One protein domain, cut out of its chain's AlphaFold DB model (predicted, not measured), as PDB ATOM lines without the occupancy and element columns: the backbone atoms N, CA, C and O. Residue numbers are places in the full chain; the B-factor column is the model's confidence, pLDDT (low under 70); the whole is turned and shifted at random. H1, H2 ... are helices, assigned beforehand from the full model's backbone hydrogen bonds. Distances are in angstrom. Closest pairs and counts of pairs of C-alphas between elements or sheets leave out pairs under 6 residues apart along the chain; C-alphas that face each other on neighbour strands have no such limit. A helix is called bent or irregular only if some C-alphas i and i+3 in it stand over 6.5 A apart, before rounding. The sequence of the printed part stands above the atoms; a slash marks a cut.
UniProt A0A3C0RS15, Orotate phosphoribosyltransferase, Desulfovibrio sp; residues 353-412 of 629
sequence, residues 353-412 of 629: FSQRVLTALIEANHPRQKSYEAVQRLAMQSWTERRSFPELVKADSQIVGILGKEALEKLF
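This is residues 353 to 412 of the 629 residues of the protein "Orotate phosphoribosyltransferase" of Desulfovibrio sp (UniProt A0A3C0RS15). A helical hairpin of unequal arms, the shorter H1 and the long H2, has three short helices, H3, H4 and H5, gathered in a triangle over one side of it. H2 runs back beside H1 and reaches on past it, H3 packs on that far part of H2, and H5 sits on the side away from H2. The printed part has 60 residues with five named helices, in the order H1, H2, H3, H4, H5, and no named strand; the class is all helix. It is compact, with a radius of gyration of the C-alphas of 10.4 A, and rounded, spanning 30 by 24 by 18 A.

Begin at C-alpha 353 at (85.434, -29.862, 366.174), where H1 starts; it takes residues 353 to 363 and is 15.5 A from first to last C-alpha. After residues 364 to 367, find C-alpha 368 at (79.574, -17.814, 356.339), the start of H2, residues 368 to 385. This is the longest helix, 18 residues and 25.4 A, and it ends at C-alpha 385 at (96.825, -36.435, 355.175). Past residues 386 to 388 come three helices of seven residues each: H3 at residues 389 to 395, 9.9 A; H4 at residues 397 to 403, 10.1 A; and H5 at residues 405 to 411, 10.1 A. H5 ends at C-alpha 411 at (87.483, -24.523, 370.871), one residue before the last printed one, Phe 412. No helix is bent or irregular.

Start from H1, the hub, which touches the four other helices. With H2 it forms a helical hairpin: the two touch, run opposite ways at a shallow tilt of 22 degrees, and come closest at the C-alphas of Leu 358 and Ser 371, 5.9 A apart. H1 and H4 touch at a steep tilt of 66 degrees, with the C-alphas of Leu 361 and Leu 403 closest at 6.9 A. H1 and H5 only just touch, with 3 pairs of C-alphas within 8 A, the closest being Arg 356 and Leu 411 at 6.5 A. H1 and H3 also only just touch, with 3 such pairs; look at the C-alphas of Phe 353 and Pro 390, the closest, 7.7 A apart. H2 touches H3 with its residues 378 to 382 alone. There the C-alphas of Ser 382 and Phe 389 are closest at 5.3 A, and the steep tilt of 69 degrees is only just short of about perpendicular. H3 and H4 touch only at the corner by their link, and only just, with 3 pairs; the C-alphas of Lys 394 and Val 400 are closest at 6.5 A, and the helices stand about perpendicular at 79 degrees. H3 and H5 are close but not clearly touching, with the C-alphas of Lys 394 and Leu 408 closest at 7.0 A, and they run opposite ways at a shallow tilt of 11 degrees. H2 and H5 are apart. The helix packing is mostly crossed: leaving out H3 and H4, which touch only at the corner, 1 of the 5 pairs of helices that touch is at a shallow tilt. In H1, H2, H3 and H4 every O i to N i+4 pair is within hydrogen-bond range; in H5 it is 2 of 3.

The C-alphas of Asn 365 and Arg 386 are the two farthest apart, at 30.2 A. Compare the first and last printed C-alphas, Phe 353 and Phe 412: they are 6.5 A apart. The printed part has no cut, and the four links between its helices are tight. Mean pLDDT of the printed part is 96.0, that of H5 is 89, and no printed residue of this model is under 70.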
ATOM      1  N   PHE A 353      85.344 -31.284 365.813       97.62
ATOM      2  CA  PHE A 353      85.434 -29.862 366.174       97.62
ATOM      3  C   PHE A 353      85.132 -28.894 365.019       97.62
ATOM      4  O   PHE A 353      85.011 -27.689 365.247       97.62
ATOM      5  N   SER A 354      85.017 -29.374 363.776       97.25
ATOM      6  CA  SER A 354      84.864 -28.518 362.587       97.25
ATOM      7  C   SER A 354      83.674 -27.560 362.681       97.25
ATOM      8  O   SER A 354      83.815 -26.378 362.361       97.25
ATOM      9  N   GLN A 355      82.534 -28.024 363.199       96.81
ATOM     10  CA  GLN A 355      81.359 -27.181 363.414       96.81
ATOM     11  C   GLN A 355      81.623 -26.074 364.442       96.81
ATOM     12  O   GLN A 355      81.204 -24.939 364.225       96.81
ATOM     13  N   ARG A 356      82.371 -26.352 365.520       96.50
ATOM     14  CA  ARG A 356      82.733 -25.331 366.518       96.50
ATOM     15  C   ARG A 356      83.622 -24.244 365.920       96.50
ATOM     16  O   ARG A 356      83.378 -23.067 366.161       96.50
ATOM     17  N   VAL A 357      84.605 -24.622 365.099       97.56
ATOM     18  CA  VAL A 357      85.466 -23.656 364.395       97.56
ATOM     19  C   VAL A 357      84.647 -22.809 363.417       97.56
ATOM     20  O   VAL A 357      84.799 -21.589 363.384       97.56
ATOM     21  N   LEU A 358      83.745 -23.432 362.650       97.75
ATOM     22  CA  LEU A 358      82.855 -22.723 361.729       97.75
ATOM     23  C   LEU A 358      81.979 -21.699 362.460       97.75
ATOM     24  O   LEU A 358      81.905 -20.548 362.030       97.75
ATOM     25  N   THR A 359      81.339 -22.104 363.558       97.19
ATOM     26  CA  THR A 359      80.490 -21.223 364.369       97.19
ATOM     27  C   THR A 359      81.292 -20.060 364.944       97.19
ATOM     28  O   THR A 359      80.881 -18.917 364.774       97.19
ATOM     29  N   ALA A 360      82.477 -20.315 365.503       97.12
ATOM     30  CA  ALA A 360      83.329 -19.263 366.055       97.12
ATOM     31  C   ALA A 360      83.747 -18.222 365.001       97.12
ATOM     32  O   ALA A 360      83.743 -17.023 365.272       97.12
ATOM     33  N   LEU A 361      84.064 -18.652 363.772       97.38
ATOM     34  CA  LEU A 361      84.361 -17.729 362.668       97.38
ATOM     35  C   LEU A 361      83.152 -16.850 362.317       97.38
ATOM     36  O   LEU A 361      83.312 -15.660 362.051       97.38
ATOM     37  N   ILE A 362      81.948 -17.425 362.310       97.12
ATOM     38  CA  ILE A 362      80.709 -16.682 362.043       97.12
ATOM     39  C   ILE A 362      80.430 -15.672 363.165       97.12
ATOM     40  O   ILE A 362      80.101 -14.525 362.873       97.12
ATOM     41  N   GLU A 363      80.608 -16.063 364.429       96.44
ATOM     42  CA  GLU A 363      80.453 -15.185 365.600       96.44
ATOM     43  C   GLU A 363      81.472 -14.036 365.609       96.44
ATOM     44  O   GLU A 363      81.155 -12.926 366.029       96.44
ATOM     45  N   ALA A 364      82.663 -14.257 365.046       95.56
ATOM     46  CA  ALA A 364      83.660 -13.220 364.784       95.56
ATOM     47  C   ALA A 364      83.342 -12.342 363.549       95.56
ATOM     48  O   ALA A 364      84.210 -11.621 363.056       95.56
ATOM     49  N   ASN A 365      82.106 -12.382 363.034       95.19
ATOM     50  CA  ASN A 365      81.621 -11.652 361.856       95.19
ATOM     51  C   ASN A 365      82.313 -12.013 360.525       95.19
ATOM     52  O   ASN A 365      82.262 -11.236 359.566       95.19
ATOM     53  N   HIS A 366      82.931 -13.193 360.408       95.94
ATOM     54  CA  HIS A 366      83.471 -13.654 359.128       95.94
ATOM     55  C   HIS A 366      82.350 -14.214 358.221       95.94
ATOM     56  O   HIS A 366      81.485 -14.957 358.699       95.94
ATOM     57  N   PRO A 367      82.332 -13.911 356.902       96.94
ATOM     58  CA  PRO A 367      81.262 -14.358 356.010       96.94
ATOM     59  C   PRO A 367      81.109 -15.882 355.984       96.94
ATOM     60  O   PRO A 367      82.066 -16.596 355.682       96.94
ATOM     61  N   ARG A 368      79.884 -16.377 356.208       96.44
ATOM     62  CA  ARG A 368      79.574 -17.814 356.339       96.44
ATOM     63  C   ARG A 368      80.174 -18.682 355.235       96.44
ATOM     64  O   ARG A 368      80.779 -19.700 355.547       96.44
ATOM     65  N   GLN A 369      80.027 -18.279 353.972       96.94
ATOM     66  CA  GLN A 369      80.554 -19.041 352.836       96.94
ATOM     67  C   GLN A 369      82.081 -19.166 352.901       96.94
ATOM     68  O   GLN A 369      82.617 -20.262 352.777       96.94
ATOM     69  N   LYS A 370      82.777 -18.064 353.202       96.75
ATOM     70  CA  LYS A 370      84.236 -18.064 353.353       96.75
ATOM     71  C   LYS A 370      84.684 -18.878 354.571       96.75
ATOM     72  O   LYS A 370      85.694 -19.569 354.499       96.75
ATOM     73  N   SER A 371      83.948 -18.810 355.685       97.19
ATOM     74  CA  SER A 371      84.219 -19.633 356.876       97.19
ATOM     75  C   SER A 371      84.073 -21.121 356.561       97.19
ATOM     76  O   SER A 371      84.927 -21.919 356.935       97.19
ATOM     77  N   TYR A 372      83.011 -21.486 355.839       97.75
ATOM     78  CA  TYR A 372      82.750 -22.861 355.434       97.75
ATOM     79  C   TYR A 372      83.854 -23.394 354.520       97.75
ATOM     80  O   TYR A 372      84.404 -24.454 354.795       97.75
ATOM     81  N   GLU A 373      84.235 -22.642 353.485       97.69
ATOM     82  CA  GLU A 373      85.319 -23.014 352.567       97.69
ATOM     83  C   GLU A 373      86.660 -23.190 353.296       97.69
ATOM     84  O   GLU A 373      87.375 -24.164 353.050       97.69
ATOM     85  N   ALA A 374      86.988 -22.298 354.239       96.44
ATOM     86  CA  ALA A 374      88.210 -22.397 355.037       96.44
ATOM     87  C   ALA A 374      88.225 -23.657 355.920       96.44
ATOM     88  O   ALA A 374      89.200 -24.412 355.904       96.44
ATOM     89  N   VAL A 375      87.136 -23.918 356.650       97.75
ATOM     90  CA  VAL A 375      87.006 -25.100 357.515       97.75
ATOM     91  C   VAL A 375      86.989 -26.385 356.690       97.75
ATOM     92  O   VAL A 375      87.692 -27.334 357.031       97.75
ATOM     93  N   GLN A 376      86.247 -26.415 355.581       98.06
ATOM     94  CA  GLN A 376      86.162 -27.575 354.696       98.06
ATOM     95  C   GLN A 376      87.525 -27.915 354.090       98.06
ATOM     96  O   GLN A 376      87.901 -29.086 354.078       98.06
ATOM     97  N   ARG A 377      88.290 -26.916 353.637       97.94
ATOM     98  CA  ARG A 377      89.651 -27.118 353.121       97.94
ATOM     99  C   ARG A 377      90.534 -27.827 354.148       97.94
ATOM    100  O   ARG A 377      91.150 -28.838 353.821       97.94
ATOM    101  N   LEU A 378      90.564 -27.333 355.386       98.19
ATOM    102  CA  LEU A 378      91.371 -27.926 356.460       98.19
ATOM    103  C   LEU A 378      90.842 -29.297 356.899       98.19
ATOM    104  O   LEU A 378      91.630 -30.189 357.202       98.19
ATOM    105  N   ALA A 379      89.525 -29.499 356.893       97.56
ATOM    106  CA  ALA A 379      88.910 -30.784 357.203       97.56
ATOM    107  C   ALA A 379      89.266 -31.857 356.158       97.56
ATOM    108  O   ALA A 379      89.657 -32.971 356.504       97.56
ATOM    109  N   MET A 380      89.192 -31.518 354.868       97.62
ATOM    110  CA  MET A 380      89.591 -32.423 353.784       97.62
ATOM    111  C   MET A 380      91.090 -32.711 353.808       97.62
ATOM    112  O   MET A 380      91.499 -33.851 353.573       97.62
ATOM    113  N   GLN A 381      91.902 -31.709 354.151       98.00
ATOM    114  CA  GLN A 381      93.331 -31.893 354.371       98.00
ATOM    115  C   GLN A 381      93.602 -32.855 355.538       98.00
ATOM    116  O   GLN A 381      94.335 -33.824 355.361       98.00
ATOM    117  N   SER A 382      92.967 -32.642 356.695       98.00
ATOM    118  CA  SER A 382      93.063 -33.519 357.871       98.00
ATOM    119  C   SER A 382      92.744 -34.971 357.523       98.00
ATOM    120  O   SER A 382      93.515 -35.868 357.860       98.00
ATOM    121  N   TRP A 383      91.653 -35.199 356.786       96.88
ATOM    122  CA  TRP A 383      91.226 -36.540 356.398       96.88
ATOM    123  C   TRP A 383      92.192 -37.217 355.418       96.88
ATOM    124  O   TRP A 383      92.549 -38.383 355.597       96.88
ATOM    125  N   THR A 384      92.636 -36.486 354.392       97.19
ATOM    126  CA  THR A 384      93.503 -37.023 353.331       97.19
ATOM    127  C   THR A 384      94.919 -37.285 353.840       97.19
ATOM    128  O   THR A 384      95.498 -38.330 353.553       97.19
ATOM    129  N   GLU A 385      95.466 -36.355 354.627       97.44
ATOM    130  CA  GLU A 385      96.825 -36.435 355.175       97.44
ATOM    131  C   GLU A 385      96.896 -37.197 356.507       97.44
ATOM    132  O   GLU A 385      97.994 -37.478 356.980       97.44
ATOM    133  N   ARG A 386      95.750 -37.544 357.116       97.19
ATOM    134  CA  ARG A 386      95.646 -38.176 358.449       97.19
ATOM    135  C   ARG A 386      96.321 -37.354 359.546       97.19
ATOM    136  O   ARG A 386      97.083 -37.871 360.362       97.19
ATOM    137  N   ARG A 387      96.053 -36.050 359.542       97.19
ATOM    138  CA  ARG A 387      96.632 -35.078 360.479       97.19
ATOM    139  C   ARG A 387      95.568 -34.496 361.385       97.19
ATOM    140  O   ARG A 387      94.423 -34.338 360.971       97.19
ATOM    141  N   SER A 388      95.972 -34.123 362.595       97.81
ATOM    142  CA  SER A 388      95.100 -33.474 363.571       97.81
ATOM    143  C   SER A 388      94.472 -32.203 362.988       97.81
ATOM    144  O   SER A 388      95.167 -31.250 362.629       97.81
ATOM    145  N   PHE A 389      93.143 -32.188 362.889       98.19
ATOM    146  CA  PHE A 389      92.378 -31.017 362.479       98.19
ATOM    147  C   PHE A 389      92.622 -29.820 363.417       98.19
ATOM    148  O   PHE A 389      92.910 -28.736 362.903       98.19
ATOM    149  N   PRO A 390      92.623 -29.978 364.760       97.38
ATOM    150  CA  PRO A 390      93.037 -28.910 365.671       97.38
ATOM    151  C   PRO A 390      94.411 -28.302 365.357       97.38
ATOM    152  O   PRO A 390      94.557 -27.081 365.379       97.38
ATOM    153  N   GLU A 391      95.419 -29.117 365.029       96.94
ATOM    154  CA  GLU A 391      96.759 -28.615 364.682       96.94
ATOM    155  C   GLU A 391      96.759 -27.836 363.365       96.94
ATOM    156  O   GLU A 391      97.368 -26.771 363.279       96.94
ATOM    157  N   LEU A 392      96.044 -28.337 362.352       97.81
ATOM    158  CA  LEU A 392      95.899 -27.658 361.064       97.81
ATOM    159  C   LEU A 392      95.219 -26.293 361.216       97.81
ATOM    160  O   LEU A 392      95.675 -25.316 360.629       97.81
ATOM    161  N   VAL A 393      94.178 -26.201 362.046       97.69
ATOM    162  CA  VAL A 393      93.498 -24.930 362.336       97.69
ATOM    163  C   VAL A 393      94.408 -23.972 363.110       97.69
ATOM    164  O   VAL A 393      94.462 -22.790 362.782       97.69
ATOM    165  N   LYS A 394      95.167 -24.464 364.099       96.75
ATOM    166  CA  LYS A 394      96.129 -23.645 364.863       96.75
ATOM    167  C   LYS A 394      97.308 -23.145 364.013       96.75
ATOM    168  O   LYS A 394      97.936 -22.155 364.386       96.75
ATOM    169  N   ALA A 395      97.614 -23.812 362.900       96.38
ATOM    170  CA  ALA A 395      98.659 -23.416 361.958       96.38
ATOM    171  C   ALA A 395      98.165 -22.473 360.842       96.38
ATOM    172  O   ALA A 395      98.984 -21.848 360.167       96.38
ATOM    173  N   ASP A 396      96.850 -22.355 360.634       97.12
ATOM    174  CA  ASP A 396      96.272 -21.518 359.582       97.12
ATOM    175  C   ASP A 396      96.263 -20.037 360.000       97.12
ATOM    176  O   ASP A 396      95.522 -19.612 360.889       97.12
ATOM    177  N   SER A 397      97.108 -19.228 359.353       95.69
ATOM    178  CA  SER A 397      97.304 -17.818 359.714       95.69
ATOM    179  C   SER A 397      96.046 -16.963 359.551       95.69
ATOM    180  O   SER A 397      95.877 -15.997 360.296       95.69
ATOM    181  N   GLN A 398      95.146 -17.318 358.626       94.19
ATOM    182  CA  GLN A 398      93.887 -16.604 358.429       94.19
ATOM    183  C   GLN A 398      92.943 -16.855 359.606       94.19
ATOM    184  O   GLN A 398      92.423 -15.899 360.181       94.19
ATOM    185  N   ILE A 399      92.745 -18.116 360.002       96.12
ATOM    186  CA  ILE A 399      91.880 -18.446 361.142       96.12
ATOM    187  C   ILE A 399      92.464 -17.893 362.449       96.12
ATOM    188  O   ILE A 399      91.732 -17.290 363.238       96.12
ATOM    189  N   VAL A 400      93.779 -18.024 362.661       96.06
ATOM    190  CA  VAL A 400      94.460 -17.466 363.843       96.06
ATOM    191  C   VAL A 400      94.341 -15.942 363.892       96.06
ATOM    192  O   VAL A 400      94.141 -15.392 364.973       96.06
ATOM    193  N   GLY A 401      94.430 -15.255 362.750       95.81
ATOM    194  CA  GLY A 401      94.265 -13.803 362.673       95.81
ATOM    195  C   GLY A 401      92.853 -13.319 363.021       95.81
ATOM    196  O   GLY A 401      92.713 -12.218 363.542       95.81
ATOM    197  N   ILE A 402      91.822 -14.134 362.767       95.88
ATOM    198  CA  ILE A 402      90.416 -13.799 363.055       95.88
ATOM    199  C   ILE A 402      90.053 -14.112 364.512       95.88
ATOM    200  O   ILE A 402      89.453 -13.280 365.186       95.88
ATOM    201  N   LEU A 403      90.385 -15.314 364.994       95.50
ATOM    202  CA  LEU A 403      89.929 -15.807 366.302       95.50
ATOM    203  C   LEU A 403      90.928 -15.545 367.435       95.50
ATOM    204  O   LEU A 403      90.540 -15.464 368.598       95.50
ATOM    205  N   GLY A 404      92.218 -15.428 367.118       93.31
ATOM    206  CA  GLY A 404      93.287 -15.392 368.110       93.31
ATOM    207  C   GLY A 404      93.613 -16.771 368.702       93.31
ATOM    208  O   GLY A 404      92.817 -17.711 368.681       93.31
ATOM    209  N   LYS A 405      94.826 -16.905 369.251       89.62
ATOM    210  CA  LYS A 405      95.336 -18.188 369.773       89.62
ATOM    211  C   LYS A 405      94.581 -18.680 371.012       89.62
ATOM    212  O   LYS A 405      94.342 -19.874 371.134       89.62
ATOM    213  N   GLU A 406      94.186 -17.774 371.904       87.50
ATOM    214  CA  GLU A 406      93.508 -18.133 373.157       87.50
ATOM    215  C   GLU A 406      92.094 -18.691 372.915       87.50
ATOM    216  O   GLU A 406      91.692 -19.670 373.542       87.50
ATOM    217  N   ALA A 407      91.345 -18.114 371.967       87.56
ATOM    218  CA  ALA A 407      90.022 -18.619 371.606       87.56
ATOM    219  C   ALA A 407      90.108 -20.022 370.986       87.56
ATOM    220  O   ALA A 407      89.298 -20.892 371.301       87.56
ATOM    221  N   LEU A 408      91.130 -20.265 370.156       89.69
ATOM    222  CA  LEU A 408      91.378 -21.573 369.550       89.69
ATOM    223  C   LEU A 408      91.682 -22.661 370.586       89.69
ATOM    224  O   LEU A 408      91.267 -23.795 370.388       89.69
ATOM    225  N   GLU A 409      92.354 -22.351 371.698       86.88
ATOM    226  CA  GLU A 409      92.603 -23.349 372.751       86.88
ATOM    227  C   GLU A 409      91.298 -23.870 373.372       86.88
ATOM    228  O   GLU A 409      91.136 -25.076 373.539       86.88
ATOM    229  N   LYS A 410      90.328 -22.981 373.619       89.81
ATOM    230  CA  LYS A 410      89.017 -23.325 374.205       89.81
ATOM    231  C   LYS A 410      88.093 -24.063 373.222       89.81
ATOM    232  O   LYS A 410      87.186 -24.793 373.634       89.81
ATOM    233  N   LEU A 411      88.297 -23.885 371.914       93.31
ATOM    234  CA  LEU A 411      87.483 -24.523 370.871       93.31
ATOM    235  C   LEU A 411      87.738 -26.024 370.717       93.31
ATOM    236  O   LEU A 411      86.870 -26.727 370.205       93.31
ATOM    237  N   PHE A 412      88.894 -26.507 371.171       94.31
ATOM    238  CA  PHE A 412      89.287 -27.913 371.052       94.31
ATOM    239  C   PHE A 412      89.181 -28.687 372.373       94.31
ATOM    240  O   PHE A 412      89.766 -29.757 372.504       94.31
TER     241      PHE A 412